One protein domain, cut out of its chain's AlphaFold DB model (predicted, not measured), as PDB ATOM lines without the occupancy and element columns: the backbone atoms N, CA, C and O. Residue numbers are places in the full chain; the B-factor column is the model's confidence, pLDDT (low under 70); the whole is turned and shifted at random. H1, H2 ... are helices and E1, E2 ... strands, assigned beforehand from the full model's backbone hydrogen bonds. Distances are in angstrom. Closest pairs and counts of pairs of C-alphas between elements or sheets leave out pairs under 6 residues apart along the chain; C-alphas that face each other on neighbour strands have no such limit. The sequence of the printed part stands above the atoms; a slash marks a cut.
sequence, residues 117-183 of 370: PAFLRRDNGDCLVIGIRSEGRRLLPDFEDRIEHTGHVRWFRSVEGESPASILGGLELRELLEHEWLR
ATOM      1  N   PRO A 117     -42.132  16.919   6.653       96.62
ATOM      2  CA  PRO A 117     -41.183  15.809   6.630       96.62
ATOM      3  C   PRO A 117     -41.401  14.818   7.774       96.62
ATOM      4  O   PRO A 117     -41.340  15.177   8.954       96.62
ATOM      5  N   ALA A 118     -41.663  13.569   7.414       96.38
ATOM      6  CA  ALA A 118     -41.991  12.516   8.358       96.38
ATOM      7  C   ALA A 118     -41.665  11.138   7.774       96.38
ATOM      8  O   ALA A 118     -41.387  11.007   6.579       96.38
ATOM      9  N   PHE A 119     -41.706  10.106   8.611       95.62
ATOM     10  CA  PHE A 119     -41.540   8.728   8.167       95.62
ATOM     11  C   PHE A 119     -42.474   7.767   8.897       95.62
ATOM     12  O   PHE A 119     -42.891   8.028  10.024       95.62
ATOM     13  N   LEU A 120     -42.785   6.646   8.253       93.12
ATOM     14  CA  LEU A 120     -43.463   5.504   8.858       93.12
ATOM     15  C   LEU A 120     -42.508   4.326   8.883       93.12
ATOM     16  O   LEU A 120     -41.978   3.950   7.840       93.12
ATOM     17  N   ARG A 121     -42.310   3.730  10.055       91.19
ATOM     18  CA  ARG A 121     -41.497   2.525  10.206       91.19
ATOM     19  C   ARG A 121     -42.345   1.275   9.985       91.19
ATOM     20  O   ARG A 121     -43.453   1.182  10.505       91.19
ATOM     21  N   ARG A 122     -41.786   0.308   9.261       85.69
ATOM     22  CA  ARG A 122     -42.315  -1.051   9.123       85.69
ATOM     23  C   ARG A 122     -41.633  -2.017  10.087       85.69
ATOM     24  O   ARG A 122     -40.503  -1.787  10.519       85.69
ATOM     25  N   ASP A 123     -42.282  -3.149  10.332       80.56
ATOM     26  CA  ASP A 123     -41.754  -4.219  11.188       80.56
ATOM     27  C   ASP A 123     -40.455  -4.838  10.653       80.56
ATOM     28  O   ASP A 123     -39.612  -5.282  11.428       80.56
ATOM     29  N   ASN A 124     -40.248  -4.812   9.331       79.81
ATOM     30  CA  ASN A 124     -39.005  -5.264   8.700       79.81
ATOM     31  C   ASN A 124     -37.842  -4.254   8.829       79.81
ATOM     32  O   ASN A 124     -36.751  -4.526   8.336       79.81
ATOM     33  N   GLY A 125     -38.070  -3.096   9.458       85.19
ATOM     34  CA  GLY A 125     -37.084  -2.032   9.659       85.19
ATOM     35  C   GLY A 125     -37.064  -0.951   8.576       85.19
ATOM     36  O   GLY A 125     -36.527   0.130   8.824       85.19
ATOM     37  N   ASP A 126     -37.672  -1.185   7.408       88.38
ATOM     38  CA  ASP A 126     -37.760  -0.175   6.351       88.38
ATOM     39  C   ASP A 126     -38.625   1.009   6.787       88.38
ATOM     40  O   ASP A 126     -39.552   0.874   7.591       88.38
ATOM     41  N   CYS A 127     -38.347   2.181   6.222       92.81
ATOM     42  CA  CYS A 127     -39.120   3.383   6.495       92.81
ATOM     43  C   CYS A 127     -39.695   3.983   5.210       92.81
ATOM     44  O   CYS A 127     -38.959   4.276   4.269       92.81
ATOM     45  N   LEU A 128     -41.008   4.212   5.179       92.50
ATOM     46  CA  LEU A 128     -41.651   5.031   4.151       92.50
ATOM     47  C   LEU A 128     -41.405   6.501   4.490       92.50
ATOM     48  O   LEU A 128     -41.752   6.945   5.583       92.50
ATOM     49  N   VAL A 129     -40.827   7.262   3.564       94.88
ATOM     50  CA  VAL A 129     -40.447   8.663   3.775       94.88
ATOM     51  C   VAL A 129     -41.406   9.592   3.035       94.88
ATOM     52  O   VAL A 129     -41.593   9.484   1.819       94.88
ATOM     53  N   ILE A 130     -41.986  10.543   3.767       94.69
ATOM     54  CA  ILE A 130     -43.009  11.459   3.259       94.69
ATOM     55  C   ILE A 130     -42.685  12.921   3.590       94.69
ATOM     56  O   ILE A 130     -41.818  13.233   4.409       94.69
ATOM     57  N   GLY A 131     -43.415  13.828   2.955       95.62
ATOM     58  CA  GLY A 131     -43.293  15.266   3.147       95.62
ATOM     59  C   GLY A 131     -42.260  15.915   2.231       95.62
ATOM     60  O   GLY A 131     -41.494  15.267   1.510       95.62
ATOM     61  N   ILE A 132     -42.254  17.243   2.226       97.06
ATOM     62  CA  ILE A 132     -41.405  18.051   1.351       97.06
ATOM     63  C   ILE A 132     -40.785  19.172   2.187       97.06
ATOM     64  O   ILE A 132     -41.484  19.891   2.899       97.06
ATOM     65  N   ARG A 133     -39.462  19.344   2.094       95.62
ATOM     66  CA  ARG A 133     -38.771  20.510   2.664       95.62
ATOM     67  C   ARG A 133     -38.958  21.714   1.732       95.62
ATOM     68  O   ARG A 133     -38.930  21.567   0.513       95.62
ATOM     69  N   SER A 134     -39.143  22.904   2.296       95.06
ATOM     70  CA  SER A 134     -39.295  24.144   1.526       95.06
ATOM     71  C   SER A 134     -37.991  24.577   0.847       95.06
ATOM     72  O   SER A 134     -36.901  24.131   1.213       95.06
ATOM     73  N   GLU A 135     -38.108  25.480  -0.129       93.62
ATOM     74  CA  GLU A 135     -36.985  26.161  -0.797       93.62
ATOM     75  C   GLU A 135     -36.019  25.208  -1.516       93.62
ATOM     76  O   GLU A 135     -34.820  25.460  -1.619       93.62
ATOM     77  N   GLY A 136     -36.530  24.074  -1.999       90.25
ATOM     78  CA  GLY A 136     -35.720  23.074  -2.681       90.25
ATOM     79  C   GLY A 136     -34.634  22.445  -1.807       90.25
ATOM     80  O   GLY A 136     -33.643  21.936  -2.338       90.25
ATOM     81  N   ARG A 137     -34.778  22.465  -0.482       92.00
ATOM     82  CA  ARG A 137     -33.892  21.684   0.385       92.00
ATOM     83  C   ARG A 137     -34.109  20.195   0.131       92.00
ATOM     84  O   ARG A 137     -35.233  19.751  -0.114       92.00
ATOM     85  N   ARG A 138     -33.023  19.426   0.179       90.62
ATOM     86  CA  ARG A 138     -33.085  17.968   0.053       90.62
ATOM     87  C   ARG A 138     -33.784  17.384   1.282       90.62
ATOM     88  O   ARG A 138     -33.643  17.917   2.381       90.62
ATOM     89  N   LEU A 139     -34.585  16.335   1.086       91.81
ATOM     90  CA  LEU A 139     -35.324  15.725   2.195       91.81
ATOM     91  C   LEU A 139     -34.396  14.932   3.117       91.81
ATOM     92  O   LEU A 139     -34.553  15.019   4.331       91.81
ATOM     93  N   LEU A 140     -33.452  14.198   2.523       92.31
ATOM     94  CA  LEU A 140     -32.502  13.321   3.202       92.31
ATOM     95  C   LEU A 140     -31.075  13.633   2.717       92.31
ATOM     96  O   LEU A 140     -30.536  12.844   1.945       92.31
ATOM     97  N   PRO A 141     -30.504  14.792   3.103       90.19
ATOM     98  CA  PRO A 141     -29.145  15.159   2.708       90.19
ATOM     99  C   PRO A 141     -28.159  14.043   3.063       90.19
ATOM    100  O   PRO A 141     -28.223  13.515   4.172       90.19
ATOM    101  N   ASP A 142     -27.270  13.717   2.125       89.81
ATOM    102  CA  ASP A 142     -26.220  12.689   2.225       89.81
ATOM    103  C   ASP A 142     -26.722  11.235   2.170       89.81
ATOM    104  O   ASP A 142     -25.935  10.302   2.333       89.81
ATOM    105  N   PHE A 143     -28.019  11.025   1.925       90.12
ATOM    106  CA  PHE A 143     -28.626   9.695   1.840       90.12
ATOM    107  C   PHE A 143     -29.577   9.540   0.646       90.12
ATOM    108  O   PHE A 143     -30.465   8.684   0.659       90.12
ATOM    109  N   GLU A 144     -29.456  10.383  -0.378       86.25
ATOM    110  CA  GLU A 144     -30.335  10.344  -1.548       86.25
ATOM    111  C   GLU A 144     -30.229   9.038  -2.343       86.25
ATOM    112  O   GLU A 144     -31.243   8.532  -2.825       86.25
ATOM    113  N   ASP A 145     -29.032   8.460  -2.411       84.88
ATOM    114  CA  ASP A 145     -28.733   7.167  -3.036       84.88
ATOM    115  C   ASP A 145     -29.367   5.977  -2.295       84.88
ATOM    116  O   ASP A 145     -29.559   4.905  -2.868       84.88
ATOM    117  N   ARG A 146     -29.746   6.167  -1.027       86.50
ATOM    118  CA  ARG A 146     -30.457   5.163  -0.224       86.50
ATOM    119  C   ARG A 146     -31.970   5.203  -0.390       86.50
ATOM    120  O   ARG A 146     -32.660   4.361   0.192       86.50
ATOM    121  N   ILE A 147     -32.500   6.180  -1.129       89.62
ATOM    122  CA  ILE A 147     -33.937   6.297  -1.357       89.62
ATOM    123  C   ILE A 147     -34.329   5.440  -2.553       89.62
ATOM    124  O   ILE A 147     -34.134   5.803  -3.715       89.62
ATOM    125  N   GLU A 148     -35.005   4.335  -2.276       89.25
ATOM    126  CA  GLU A 148     -35.655   3.561  -3.317       89.25
ATOM    127  C   GLU A 148     -36.978   4.227  -3.712       89.25
ATOM    128  O   GLU A 148     -37.875   4.453  -2.895       89.25
ATOM    129  N   HIS A 149     -37.097   4.538  -4.999       87.94
ATOM    130  CA  HIS A 149     -38.292   5.124  -5.587       87.94
ATOM    131  C   HIS A 149     -39.119   4.031  -6.257       87.94
ATOM    132  O   HIS A 149     -38.611   3.278  -7.091       87.94
ATOM    133  N   THR A 150     -40.394   3.947  -5.887       85.44
ATOM    134  CA  THR A 150     -41.369   3.043  -6.507       85.44
ATOM    135  C   THR A 150     -42.662   3.810  -6.730       85.44
ATOM    136  O   THR A 150     -43.318   4.226  -5.775       85.44
ATOM    137  N   GLY A 151     -43.048   4.008  -7.987       86.31
ATOM    138  CA  GLY A 151     -44.167   4.863  -8.350       86.31
ATOM    139  C   GLY A 151     -44.016   6.252  -7.729       86.31
ATOM    140  O   GLY A 151     -43.045   6.962  -7.965       86.31
ATOM    141  N   HIS A 152     -44.968   6.638  -6.887       88.12
ATOM    142  CA  HIS A 152     -44.944   7.927  -6.202       88.12
ATOM    143  C   HIS A 152     -44.423   7.844  -4.758       88.12
ATOM    144  O   HIS A 152     -44.431   8.867  -4.083       88.12
ATOM    145  N   VAL A 153     -43.972   6.691  -4.253       91.00
ATOM    146  CA  VAL A 153     -43.488   6.542  -2.865       91.00
ATOM    147  C   VAL A 153     -41.962   6.473  -2.774       91.00
ATOM    148  O   VAL A 153     -41.275   6.181  -3.757       91.00
ATOM    149  N   ARG A 154     -41.428   6.784  -1.585       92.50
ATOM    150  CA  ARG A 154     -39.990   6.822  -1.283       92.50
ATOM    151  C   ARG A 154     -39.685   5.932  -0.087       92.50
ATOM    152  O   ARG A 154     -40.194   6.180   1.004       92.50
ATOM    153  N   TRP A 155     -38.836   4.938  -0.288       91.12
ATOM    154  CA  TRP A 155     -38.433   3.975   0.727       91.12
ATOM    155  C   TRP A 155     -37.003   4.231   1.175       91.12
ATOM    156  O   TRP A 155     -36.094   4.295   0.356       91.12
ATOM    157  N   PHE A 156     -36.802   4.324   2.482       92.94
ATOM    158  CA  PHE A 156     -35.487   4.270   3.098       92.94
ATOM    159  C   PHE A 156     -35.269   2.857   3.634       92.94
ATOM    160  O   PHE A 156     -35.891   2.454   4.623       92.94
ATOM    161  N   ARG A 157     -34.430   2.087   2.937       88.06
ATOM    162  CA  ARG A 157     -34.224   0.668   3.234       88.06
ATOM    163  C   ARG A 157     -33.318   0.462   4.440       88.06
ATOM    164  O   ARG A 157     -32.307   1.154   4.612       88.06
ATOM    165  N   SER A 158     -33.686  -0.514   5.262       87.00
ATOM    166  CA  SER A 158     -32.860  -0.941   6.382       87.00
ATOM    167  C   SER A 158     -31.614  -1.665   5.886       87.00
ATOM    168  O   SER A 158     -31.682  -2.521   5.008       87.00
ATOM    169  N   VAL A 159     -30.474  -1.336   6.488       87.94
ATOM    170  CA  VAL A 159     -29.193  -2.022   6.285       87.94
ATOM    171  C   VAL A 159     -28.798  -2.668   7.610       87.94
ATOM    172  O   VAL A 159     -29.109  -2.141   8.681       87.94
ATOM    173  N   GLU A 160     -28.165  -3.838   7.552       86.31
ATOM    174  CA  GLU A 160     -27.754  -4.572   8.750       86.31
ATOM    175  C   GLU A 160     -26.850  -3.713   9.649       86.31
ATOM    176  O   GLU A 160     -25.906  -3.077   9.184       86.31
ATOM    177  N   GLY A 161     -27.151  -3.689  10.951       84.00
ATOM    178  CA  GLY A 161     -26.405  -2.909  11.943       84.00
ATOM    179  C   GLY A 161     -26.813  -1.437  12.058       84.00
ATOM    180  O   GLY A 161     -26.324  -0.751  12.954       84.00
ATOM    181  N   GLU A 162     -27.733  -0.953  11.222       88.62
ATOM    182  CA  GLU A 162     -28.238   0.418  11.281       88.62
ATOM    183  C   GLU A 162     -29.674   0.500  11.806       88.62
ATOM    184  O   GLU A 162     -30.464  -0.438  11.721       88.62
ATOM    185  N   SER A 163     -30.032   1.674  12.329       89.94
ATOM    186  CA  SER A 163     -31.406   2.010  12.693       89.94
ATOM    187  C   SER A 163     -31.908   3.137  11.783       89.94
ATOM    188  O   SER A 163     -31.628   4.304  12.076       89.94
ATOM    189  N   PRO A 164     -32.670   2.827  10.712       93.00
ATOM    190  CA  PRO A 164     -33.299   3.834   9.855       93.00
ATOM    191  C   PRO A 164     -34.053   4.910  10.637       93.00
ATOM    192  O   PRO A 164     -33.864   6.096  10.391       93.00
ATOM    193  N   ALA A 165     -34.826   4.513  11.650       92.25
ATOM    194  CA  ALA A 165     -35.563   5.451  12.495       92.25
ATOM    195  C   ALA A 165     -34.645   6.444  13.230       92.25
ATOM    196  O   ALA A 165     -34.974   7.625  13.330       92.25
ATOM    197  N   SER A 166     -33.476   5.995  13.704       93.44
ATOM    198  CA  SER A 166     -32.503   6.875  14.368       93.44
ATOM    199  C   SER A 166     -31.864   7.859  13.385       93.44
ATOM    200  O   SER A 166     -31.709   9.033  13.714       93.44
ATOM    201  N   ILE A 167     -31.538   7.402  12.169       95.38
ATOM    202  CA  ILE A 167     -30.985   8.247  11.098       95.38
ATOM    203  C   ILE A 167     -32.006   9.316  10.689       95.38
ATOM    204  O   ILE A 167     -31.708  10.508  10.724       95.38
ATOM    205  N   LEU A 168     -33.232   8.900  10.359       96.56
ATOM    206  CA  LEU A 168     -34.305   9.796   9.920       96.56
ATOM    207  C   LEU A 168     -34.713  10.782  11.025       96.56
ATOM    208  O   LEU A 168     -34.935  11.959  10.745       96.56
ATOM    209  N   GLY A 169     -34.741  10.335  12.285       95.50
ATOM    210  CA  GLY A 169     -34.951  11.209  13.440       95.50
ATOM    211  C   GLY A 169     -33.843  12.256  13.602       95.50
ATOM    212  O   GLY A 169     -34.136  13.419  13.876       95.50
ATOM    213  N   GLY A 170     -32.581  11.880  13.359       95.25
ATOM    214  CA  GLY A 170     -31.439  12.804  13.340       95.25
ATOM    215  C   GLY A 170     -31.511  13.862  12.231       95.25
ATOM    216  O   GLY A 170     -30.962  14.948  12.391       95.25
ATOM    217  N   LEU A 171     -32.242  13.581  11.148       94.94
ATOM    218  CA  LEU A 171     -32.534  14.510  10.048       94.94
ATOM    219  C   LEU A 171     -33.805  15.349  10.278       94.94
ATOM    220  O   LEU A 171     -34.311  15.985   9.350       94.94
ATOM    221  N   GLU A 172     -34.333  15.350  11.505       95.38
ATOM    222  CA  GLU A 172     -35.547  16.066  11.910       95.38
ATOM    223  C   GLU A 172     -36.808  15.619  11.149       95.38
ATOM    224  O   GLU A 172     -37.677  16.443  10.838       95.38
ATOM    225  N   LEU A 173     -36.913  14.334  10.794       96.50
ATOM    226  CA  LEU A 173     -38.176  13.749  10.341       96.50
ATOM    227  C   LEU A 173     -38.912  13.154  11.543       96.50
ATOM    228  O   LEU A 173     -38.329  12.455  12.370       96.50
ATOM    229  N   ARG A 174     -40.221  13.409  11.631       95.06
ATOM    230  CA  ARG A 174     -41.071  12.841  12.687       95.06
ATOM    231  C   ARG A 174     -41.497  11.414  12.335       95.06
ATOM    232  O   ARG A 174     -42.012  11.200  11.242       95.06
ATOM    233  N   GLU A 175     -41.385  10.474  13.272       95.44
ATOM    234  CA  GLU A 175     -42.034   9.161  13.140       95.44
ATOM    235  C   GLU A 175     -43.558   9.324  13.279       95.44
ATOM    236  O   GLU A 175     -44.046   9.916  14.249       95.44
ATOM    237  N   LEU A 176     -44.316   8.831  12.299       92.94
ATOM    238  CA  LEU A 176     -45.771   8.729  12.357       92.94
ATOM    239  C   LEU A 176     -46.165   7.306  12.716       92.94
ATOM    240  O   LEU A 176     -45.666   6.345  12.131       92.94
ATOM    241  N   LEU A 177     -47.136   7.185  13.614       88.38
ATOM    242  CA  LEU A 177     -47.785   5.905  13.849       88.38
ATOM    243  C   LEU A 177     -48.759   5.618  12.701       88.38
ATOM    244  O   LEU A 177     -49.436   6.524  12.207       88.38
ATOM    245  N   GLU A 178     -48.869   4.348  12.303       83.25
ATOM    246  CA  GLU A 178     -49.716   3.933  11.176       83.25
ATOM    247  C   GLU A 178     -51.153   4.458  11.321       83.25
ATOM    248  O   GLU A 178     -51.710   5.028  10.386       83.25
ATOM    249  N   HIS A 179     -51.742   4.362  12.516       80.69
ATOM    250  CA  HIS A 179     -53.110   4.822  12.756       80.69
ATOM    251  C   HIS A 179     -53.278   6.349  12.619       80.69
ATOM    252  O   HIS A 179     -54.319   6.800  12.134       80.69
ATOM    253  N   GLU A 180     -52.271   7.148  12.996       82.00
ATOM    254  CA  GLU A 180     -52.289   8.613  12.845       82.00
ATOM    255  C   GLU A 180     -52.226   9.031  11.373       82.00
ATOM    256  O   GLU A 180     -52.812  10.044  10.970       82.00
ATOM    257  N   TRP A 181     -51.493   8.256  10.573       84.12
ATOM    258  CA  TRP A 181     -51.270   8.524   9.162       84.12
ATOM    259  C   TRP A 181     -52.395   7.990   8.273       84.12
ATOM    260  O   TRP A 181     -52.883   8.722   7.407       84.12
ATOM    261  N   LEU A 182     -52.863   6.760   8.503       83.44
ATOM    262  CA  LEU A 182     -53.945   6.161   7.720       83.44
ATOM    263  C   LEU A 182     -55.221   6.986   7.811       83.44
ATOM    264  O   LEU A 182     -55.895   7.160   6.795       83.44
ATOM    265  N   ARG A 183     -55.549   7.483   9.017       81.62
ATOM    266  CA  ARG A 183     -56.820   8.174   9.309       81.62
ATOM    267  C   ARG A 183     -58.015   7.417   8.728       81.62
ATOM    268  O   ARG A 183     -58.919   7.999   8.130       81.62
TER     269      ARG A 183
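AT A GLANCE: This is residues 117 to 183 of the 370 residues of an uncharacterized protein of Rhodospirillaceae bacterium (UniProt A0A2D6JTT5). A small twisted sheet of two hairpins, E1 with E2 and E3 with E4, has the short helix H1 over one face, while a long loop, residues 131 to 146, joins the hairpins. After H1, residues 174 to 175 pair briefly alongside residues 118 to 119 of E1, and the small helix H2 follows near the end of the printed part, its centre 14.9 A from the mean of all C-alphas. The printed part has 67 residues, with four named strands and then two named helices; the sheet's order is E1 E2 E4 E3, antiparallel. The class is mixed, with 28 residues in named elements, under half. The whole is compact, with a radius of gyration of the C-alphas of 11.5 A and spans of 32 by 32 by 25 A.

HOW THE PARTS SIT: The inner strands are E2, residues 127 to 130, and E4, residues 153 to 156, with N 129 and O 154 2.9 A apart, within hydrogen-bond range. The edge strand E1, residues 118 to 121, forms a hairpin with E2, with N 120 and O 128 at 2.9 A. The edge strand E3, residues 147 to 150, forms a hairpin with E4, with N 148 and O 155 at 2.8 A; E1 and E3 are apart. The sheet is only just strongly twisted, its C-alphas up to 4.5 A off the best plane. H1, residues 164 to 170, is on the sheet at a height of 9.0 A, over E2 and along the strands, at 7 degrees to E2 on the local plane; their closest C-alphas, of Cys 127 and Pro 164, are 6.7 A apart. H2, residues 178 to 182, only grazes the sheet; the C-alphas of Leu 120 and Glu 178, the closest of E1 and H2, are 6.9 A apart. Residues 174 to 175 pair, parallel, with residues 118 to 119 of E1. In H1 and H2 every O i to N i+4 pair is within hydrogen-bond range.

IN THESE COORDINATES: E1 begins at C-alpha 118, (-41.991, 12.516, 8.358), and is 10.2 A long; E2 measures 9.5 A, E3 9.6 A and E4 10.2 A. H1 is 9.8 A long, and H2, 5.9 A long, ends at C-alpha 182, (-53.945, 6.161, 7.720).

THE WHOLE: The C-alphas farthest apart, of Glu 135 and Glu 160, are 33.5 A apart. The printed part has no cut, and the link from E2 to E3, 16 residues, is long. The mean pLDDT of the printed part is 90.3, and no printed residue is under 70.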